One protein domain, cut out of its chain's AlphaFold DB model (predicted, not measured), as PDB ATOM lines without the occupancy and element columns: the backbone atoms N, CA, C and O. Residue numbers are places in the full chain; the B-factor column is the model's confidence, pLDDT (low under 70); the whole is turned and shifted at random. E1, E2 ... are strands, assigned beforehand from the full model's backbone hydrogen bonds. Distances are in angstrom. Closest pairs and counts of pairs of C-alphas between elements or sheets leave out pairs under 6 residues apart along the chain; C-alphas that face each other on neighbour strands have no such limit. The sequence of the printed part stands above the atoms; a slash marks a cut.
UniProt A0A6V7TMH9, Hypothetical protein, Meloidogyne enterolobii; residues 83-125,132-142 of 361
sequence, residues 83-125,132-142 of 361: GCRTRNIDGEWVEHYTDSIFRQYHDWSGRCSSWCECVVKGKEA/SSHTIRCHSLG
ATOM      1  N   GLY A  83     -48.697   3.692 -28.093       77.88
ATOM      2  CA  GLY A  83     -48.651   5.060 -27.602       77.88
ATOM      3  C   GLY A  83     -48.561   6.058 -28.751       77.88
ATOM      4  O   GLY A  83     -49.536   6.342 -29.450       77.88
ATOM      5  N   CYS A  84     -47.365   6.600 -28.925       86.75
ATOM      6  CA  CYS A  84     -47.052   7.661 -29.871       86.75
ATOM      7  C   CYS A  84     -46.322   7.089 -31.091       86.75
ATOM      8  O   CYS A  84     -45.846   5.957 -31.071       86.75
ATOM      9  N   ARG A  85     -46.196   7.878 -32.159       88.19
ATOM     10  CA  ARG A  85     -45.335   7.545 -33.298       88.19
ATOM     11  C   ARG A  85     -44.484   8.751 -33.672       88.19
ATOM     12  O   ARG A  85     -45.012   9.860 -33.741       88.19
ATOM     13  N   THR A  86     -43.199   8.535 -33.927       87.50
ATOM     14  CA  THR A  86     -42.286   9.543 -34.494       87.50
ATOM     15  C   THR A  86     -41.641   9.006 -35.758       87.50
ATOM     16  O   THR A  86     -41.781   7.825 -36.069       87.50
ATOM     17  N   ARG A  87     -40.914   9.867 -36.471       86.69
ATOM     18  CA  ARG A  87     -39.945   9.410 -37.465       86.69
ATOM     19  C   ARG A  87     -38.552   9.297 -36.843       86.69
ATOM     20  O   ARG A  87     -38.245  10.088 -35.947       86.69
ATOM     21  N   ASN A  88     -37.768   8.316 -37.281       82.56
ATOM     22  CA  ASN A  88     -36.326   8.250 -37.031       82.56
ATOM     23  C   ASN A  88     -35.563   9.144 -38.031       82.56
ATOM     24  O   ASN A  88     -36.177   9.867 -38.823       82.56
ATOM     25  N   ILE A  89     -34.230   9.101 -37.982       76.69
ATOM     26  CA  ILE A  89     -33.356   9.903 -38.854       76.69
ATOM     27  C   ILE A  89     -33.493   9.538 -40.346       76.69
ATOM     28  O   ILE A  89     -33.433  10.422 -41.199       76.69
ATOM     29  N   ASP A  90     -33.793   8.271 -40.646       80.12
ATOM     30  CA  ASP A  90     -34.057   7.749 -41.996       80.12
ATOM     31  C   ASP A  90     -35.499   8.020 -42.482       80.12
ATOM     32  O   ASP A  90     -35.869   7.714 -43.616       80.12
ATOM     33  N   GLY A  91     -36.339   8.628 -41.638       82.62
ATOM     34  CA  GLY A  91     -37.718   9.001 -41.952       82.62
ATOM     35  C   GLY A  91     -38.761   7.889 -41.765       82.62
ATOM     36  O   GLY A  91     -39.943   8.136 -42.051       82.62
ATOM     37  N   GLU A  92     -38.361   6.715 -41.272       85.25
ATOM     38  CA  GLU A  92     -39.216   5.568 -40.946       85.25
ATOM     39  C   GLU A  92     -40.023   5.795 -39.659       85.25
ATOM     40  O   GLU A  92     -39.602   6.517 -38.758       85.25
ATOM     41  N   TRP A  93     -41.193   5.162 -39.547       84.88
ATOM     42  CA  TRP A  93     -42.070   5.316 -38.382       84.88
ATOM     43  C   TRP A  93     -41.683   4.395 -37.221       84.88
ATOM     44  O   TRP A  93     -41.828   3.177 -37.311       84.88
ATOM     45  N   VAL A  94     -41.327   4.993 -36.085       84.56
ATOM     46  CA  VAL A  94     -41.064   4.299 -34.818       84.56
ATOM     47  C   VAL A  94     -42.296   4.399 -33.912       84.56
ATOM     48  O   VAL A  94     -42.779   5.502 -33.636       84.56
ATOM     49  N   GLU A  95     -42.825   3.259 -33.450       84.88
ATOM     50  CA  GLU A  95     -43.886   3.209 -32.430       84.88
ATOM     51  C   GLU A  95     -43.281   3.316 -31.026       84.88
ATOM     52  O   GLU A  95     -42.405   2.536 -30.676       84.88
ATOM     53  N   HIS A  96     -43.796   4.233 -30.207       85.00
ATOM     54  CA  HIS A  96     -43.411   4.425 -28.806       85.00
ATOM     55  C   HIS A  96     -44.531   3.960 -27.882       85.00
ATOM     56  O   HIS A  96     -45.706   4.259 -28.114       85.00
ATOM     57  N   TYR A  97     -44.183   3.261 -26.805       83.88
ATOM     58  CA  TYR A  97     -45.154   2.812 -25.804       83.88
ATOM     59  C   TYR A  97     -45.694   3.973 -24.959       83.88
ATOM     60  O   TYR A  97     -45.040   4.996 -24.762       83.88
ATOM     61  N   THR A  98     -46.895   3.820 -24.410       82.69
ATOM     62  CA  THR A  98     -47.451   4.805 -23.473       82.69
ATOM     63  C   THR A  98     -46.565   4.942 -22.225       82.69
ATOM     64  O   THR A  98     -46.012   3.963 -21.724       82.69
ATOM     65  N   ASP A  99     -46.404   6.177 -21.743       83.38
ATOM     66  CA  ASP A  99     -45.522   6.596 -20.647       83.38
ATOM     67  C   ASP A  99     -44.008   6.318 -20.884       83.38
ATOM     68  O   ASP A  99     -43.201   6.417 -19.948       83.38
ATOM     69  N   SER A 100     -43.596   6.011 -22.129       87.19
ATOM     70  CA  SER A 100     -42.186   5.861 -22.526       87.19
ATOM     71  C   SER A 100     -41.448   7.198 -22.574       87.19
ATOM     72  O   SER A 100     -42.004   8.193 -23.048       87.19
ATOM     73  N   ILE A 101     -40.165   7.176 -22.206       91.00
ATOM     74  CA  ILE A 101     -39.243   8.307 -22.335       91.00
ATOM     75  C   ILE A 101     -38.200   7.951 -23.398       91.00
ATOM     76  O   ILE A 101     -37.477   6.957 -23.265       91.00
ATOM     77  N   PHE A 102     -38.132   8.760 -24.450       91.38
ATOM     78  CA  PHE A 102     -37.267   8.555 -25.608       91.38
ATOM     79  C   PHE A 102     -36.515   9.837 -25.970       91.38
ATOM     80  O   PHE A 102     -36.752  10.905 -25.399       91.38
ATOM     81  N   ARG A 103     -35.580   9.728 -26.914       92.06
ATOM     82  CA  ARG A 103     -34.832  10.861 -27.457       92.06
ATOM     83  C   ARG A 103     -35.232  11.098 -28.903       92.06
ATOM     84  O   ARG A 103     -35.473  10.145 -29.635       92.06
ATOM     85  N   GLN A 104     -35.294  12.362 -29.297       91.50
ATOM     86  CA  GLN A 104     -35.558  12.779 -30.665       91.50
ATOM     87  C   GLN A 104     -34.423  13.688 -31.136       91.50
ATOM     88  O   GLN A 104     -34.105  14.671 -30.464       91.50
ATOM     89  N   TYR A 105     -33.822  13.349 -32.273       90.44
ATOM     90  CA  TYR A 105     -32.832  14.177 -32.956       90.44
ATOM     91  C   TYR A 105     -33.522  15.153 -33.910       90.44
ATOM     92  O   TYR A 105     -34.567  14.836 -34.480       90.44
ATOM     93  N   HIS A 106     -32.943  16.345 -34.056       90.06
ATOM     94  CA  HIS A 106     -33.463  17.416 -34.922       90.06
ATOM     95  C   HIS A 106     -32.579  17.667 -36.146       90.06
ATOM     96  O   HIS A 106     -32.981  18.387 -37.056       90.06
ATOM     97  N   ASP A 107     -31.382  17.085 -36.167       87.81
ATOM     98  CA  ASP A 107     -30.402  17.183 -37.237       87.81
ATOM     99  C   ASP A 107     -29.902  15.803 -37.693       87.81
ATOM    100  O   ASP A 107     -29.829  14.837 -36.938       87.81
ATOM    101  N   TRP A 108     -29.526  15.750 -38.967       81.94
ATOM    102  CA  TRP A 108     -29.060  14.579 -39.713       81.94
ATOM    103  C   TRP A 108     -27.684  14.058 -39.265       81.94
ATOM    104  O   TRP A 108     -27.323  12.929 -39.585       81.94
ATOM    105  N   SER A 109     -26.925  14.846 -38.501       85.12
ATOM    106  CA  SER A 109     -25.706  14.397 -37.816       85.12
ATOM    107  C   SER A 109     -25.945  13.983 -36.357       85.12
ATOM    108  O   SER A 109     -25.058  13.387 -35.750       85.12
ATOM    109  N   GLY A 110     -27.128  14.256 -35.792       87.19
ATOM    110  CA  GLY A 110     -27.515  13.868 -34.435       87.19
ATOM    111  C   GLY A 110     -26.888  14.686 -33.298       87.19
ATOM    112  O   GLY A 110     -26.830  14.190 -32.169       87.19
ATOM    113  N   ARG A 111     -26.406  15.920 -33.536       92.06
ATOM    114  CA  ARG A 111     -25.874  16.782 -32.458       92.06
ATOM    115  C   ARG A 111     -26.980  17.361 -31.590       92.06
ATOM    116  O   ARG A 111     -26.803  17.480 -30.377       92.06
ATOM    117  N   CYS A 112     -28.074  17.789 -32.213       93.69
ATOM    118  CA  CYS A 112     -29.157  18.548 -31.609       93.69
ATOM    119  C   CYS A 112     -30.319  17.620 -31.259       93.69
ATOM    120  O   CYS A 112     -30.865  16.931 -32.120       93.69
ATOM    121  N   SER A 113     -30.738  17.604 -29.993       94.75
ATOM    122  CA  SER A 113     -31.776  16.666 -29.552       94.75
ATOM    123  C   SER A 113     -32.695  17.206 -28.460       94.75
ATOM    124  O   SER A 113     -32.380  18.159 -27.747       94.75
ATOM    125  N   SER A 114     -33.848  16.559 -28.330       96.00
ATOM    126  CA  SER A 114     -34.774  16.686 -27.205       96.00
ATOM    127  C   SER A 114     -34.958  15.331 -26.535       96.00
ATOM    128  O   SER A 114     -34.878  14.290 -27.190       96.00
ATOM    129  N   TRP A 115     -35.274  15.339 -25.243       95.62
ATOM    130  CA  TRP A 115     -35.907  14.194 -24.593       95.62
ATOM    131  C   TRP A 115     -37.423  14.382 -24.629       95.62
ATOM    132  O   TRP A 115     -37.917  15.508 -24.539       95.62
ATOM    133  N   CYS A 116     -38.169  13.297 -24.804       94.12
ATOM    134  CA  CYS A 116     -39.607  13.342 -25.023       94.12
ATOM    135  C   CYS A 116     -40.326  12.250 -24.228       94.12
ATOM    136  O   CYS A 116     -39.836  11.126 -24.118       94.12
ATOM    137  N   GLU A 117     -41.513  12.567 -23.711       92.50
ATOM    138  CA  GLU A 117     -42.429  11.593 -23.111       92.50
ATOM    139  C   GLU A 117     -43.648  11.368 -24.003       92.50
ATOM    140  O   GLU A 117     -44.236  12.326 -24.513       92.50
ATOM    141  N   CYS A 118     -44.067  10.111 -24.141       89.31
ATOM    142  CA  CYS A 118     -45.369   9.777 -24.708       89.31
ATOM    143  C   CYS A 118     -46.428   9.705 -23.600       89.31
ATOM    144  O   CYS A 118     -46.426   8.768 -22.807       89.31
ATOM    145  N   VAL A 119     -47.351  10.666 -23.545       87.69
ATOM    146  CA  VAL A 119     -48.373  10.772 -22.487       87.69
ATOM    147  C   VAL A 119     -49.791  10.659 -23.048       87.69
ATOM    148  O   VAL A 119     -50.054  11.037 -24.189       87.69
ATOM    149  N   VAL A 120     -50.729  10.153 -22.245       82.94
ATOM    150  CA  VAL A 120     -52.164  10.113 -22.592       82.94
ATOM    151  C   VAL A 120     -52.800  11.475 -22.291       82.94
ATOM    152  O   VAL A 120     -52.697  11.952 -21.156       82.94
ATOM    153  N   LYS A 121     -53.495  12.089 -23.260       72.31
ATOM    154  CA  LYS A 121     -54.295  13.300 -23.002       72.31
ATOM    155  C   LYS A 121     -55.336  13.024 -21.908       72.31
ATOM    156  O   LYS A 121     -55.979  11.982 -21.909       72.31
ATOM    157  N   GLY A 122     -55.517  13.971 -20.988       59.50
ATOM    158  CA  GLY A 122     -56.539  13.895 -19.932       59.50
ATOM    159  C   GLY A 122     -56.076  13.321 -18.584       59.50
ATOM    160  O   GLY A 122     -56.756  13.549 -17.585       59.50
ATOM    161  N   LYS A 123     -54.893  12.686 -18.489       56.53
ATOM    162  CA  LYS A 123     -54.321  12.262 -17.187       56.53
ATOM    163  C   LYS A 123     -54.036  13.434 -16.222       56.53
ATOM    164  O   LYS A 123     -53.904  13.197 -15.027       56.53
ATOM    165  N   GLU A 124     -53.948  14.677 -16.704       49.84
ATOM    166  CA  GLU A 124     -53.529  15.839 -15.899       49.84
ATOM    167  C   GLU A 124     -54.631  16.466 -15.012       49.84
ATOM    168  O   GLU A 124     -54.296  17.288 -14.164       49.84
ATOM    169  N   ALA A 125     -55.924  16.120 -15.157       43.16
ATOM    170  CA  ALA A 125     -56.991  16.874 -14.468       43.16
ATOM    171  C   ALA A 125     -58.272  16.100 -14.087       43.16
ATOM    172  O   ALA A 125     -59.369  16.643 -14.201       43.16
ATOM    173  N   SER A 132     -58.662   8.495 -25.849       59.66
ATOM    174  CA  SER A 132     -57.503   7.638 -26.161       59.66
ATOM    175  C   SER A 132     -56.564   8.298 -27.192       59.66
ATOM    176  O   SER A 132     -56.215   7.706 -28.214       59.66
ATOM    177  N   SER A 133     -56.206   9.563 -26.957       75.94
ATOM    178  CA  SER A 133     -55.286  10.354 -27.775       75.94
ATOM    179  C   SER A 133     -53.960  10.465 -27.034       75.94
ATOM    180  O   SER A 133     -53.884  11.077 -25.969       75.94
ATOM    181  N   HIS A 134     -52.910   9.874 -27.598       83.25
ATOM    182  CA  HIS A 134     -51.552  10.052 -27.102       83.25
ATOM    183  C   HIS A 134     -50.946  11.352 -27.646       83.25
ATOM    184  O   HIS A 134     -51.244  11.779 -28.763       83.25
ATOM    185  N   THR A 135     -50.085  11.975 -26.850       88.44
ATOM    186  CA  THR A 135     -49.332  13.186 -27.188       88.44
ATOM    187  C   THR A 135     -47.879  13.028 -26.808       88.44
ATOM    188  O   THR A 135     -47.561  12.457 -25.767       88.44
ATOM    189  N   ILE A 136     -47.005  13.600 -27.629       90.81
ATOM    190  CA  ILE A 136     -45.581  13.691 -27.342       90.81
ATOM    191  C   ILE A 136     -45.317  15.041 -26.676       90.81
ATOM    192  O   ILE A 136     -45.688  16.082 -27.218       90.81
ATOM    193  N   ARG A 137     -44.656  15.026 -25.518       93.62
ATOM    194  CA  ARG A 137     -44.160  16.223 -24.829       93.62
ATOM    195  C   ARG A 137     -42.637  16.199 -24.848       93.62
ATOM    196  O   ARG A 137     -42.045  15.366 -24.170       93.62
ATOM    197  N   CYS A 138     -42.020  17.098 -25.610       95.50
ATOM    198  CA  CYS A 138     -40.566  17.183 -25.756       95.50
ATOM    199  C   CYS A 138     -39.969  18.383 -25.014       95.50
ATOM    200  O   CYS A 138     -40.579  19.448 -24.940       95.50
ATOM    201  N   HIS A 139     -38.740  18.211 -24.535       97.00
ATOM    202  CA  HIS A 139     -37.934  19.211 -23.840       97.00
ATOM    203  C   HIS A 139     -36.514  19.205 -24.414       97.00
ATOM    204  O   HIS A 139     -35.928  18.143 -24.627       97.00
ATOM    205  N   SER A 140     -35.963  20.386 -24.695       96.44
ATOM    206  CA  SER A 140     -34.676  20.514 -25.390       96.44
ATOM    207  C   SER A 140     -33.496  20.073 -24.518       96.44
ATOM    208  O   SER A 140     -33.348  20.537 -23.390       96.44
ATOM    209  N   LEU A 141     -32.618  19.229 -25.070       96.25
ATOM    210  CA  LEU A 141     -31.277  18.969 -24.532       96.25
ATOM    211  C   LEU A 141     -30.240  19.955 -25.110       96.25
ATOM    212  O   LEU A 141     -29.126  20.073 -24.594       96.25
ATOM    213  N   GLY A 142     -30.603  20.707 -26.152       94.62
ATOM    214  CA  GLY A 142     -29.685  21.527 -26.939       94.62
ATOM    215  C   GLY A 142     -28.854  20.690 -27.914       94.62
ATOM    216  O   GLY A 142     -29.283  19.617 -28.346       94.62
TER     217      GLY A 142
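Overview. This is residues 83 to 125 and 132 to 142 of the 361 residues of the protein "Hypothetical protein" of Meloidogyne enterolobii (UniProt A0A6V7TMH9). A strongly twisted sheet of three strands, E3, E4 and E5, and a small two-strand hairpin, E1 and E2, make a small sandwich, two sheets only partly face to face, with their strands crossed at 43 degrees. The hairpin meets the sheet mainly where E4 ends and E5 begins. The printed part has 54 residues with no named helix and five named strands, E1 to E5 along the chain, and is all strand; both sheets, ordered E1 - E2 and E3 - E4 - E5, are antiparallel. It is only just compact, close to loose, with a radius of gyration of the C-alphas of 11.8 A, and flat, spanning 38 by 23 by 12 A.

Arrangement. E1, residues 83 to 87, and E2, residues 93 to 97, form a hairpin, with N 86 and O 94 3.1 A apart, within hydrogen-bond range. E3, residues 101 to 105, and E4, residues 112 to 120, form another, with N 104 and O 114 at 2.9 A. E5, residues 134 to 142, is antiparallel to E4 at 156 degrees, with N 117 and O 137 at 2.9 A. Between the sheets, the closest C-alphas of E1 and E4 are those of Cys 84 and Cys 118, 5.8 A apart. E2 and E5 are apart.

Along the chain. E1 begins at C-alpha 83 (-48.651, 5.060, -27.602). E4 is 26.1 A long, beginning at C-alpha 112 (-29.157, 18.548, -31.609). E5 is 24.7 A long, ending at C-alpha 142 (-29.685, 21.527, -26.939).

Size, cuts and confidence. The two farthest C-alphas, of Ser 109 and Ala 125, are 39.1 A apart. Residues 126 to 131 are not printed; C-alphas 125 and 132 are 14.9 A apart across this cut. Of the links printed whole, E1 to E2 and E2 to E3 are tight and E3 to E4 is short. Residues 122 to 125 and 132 have pLDDT under 70.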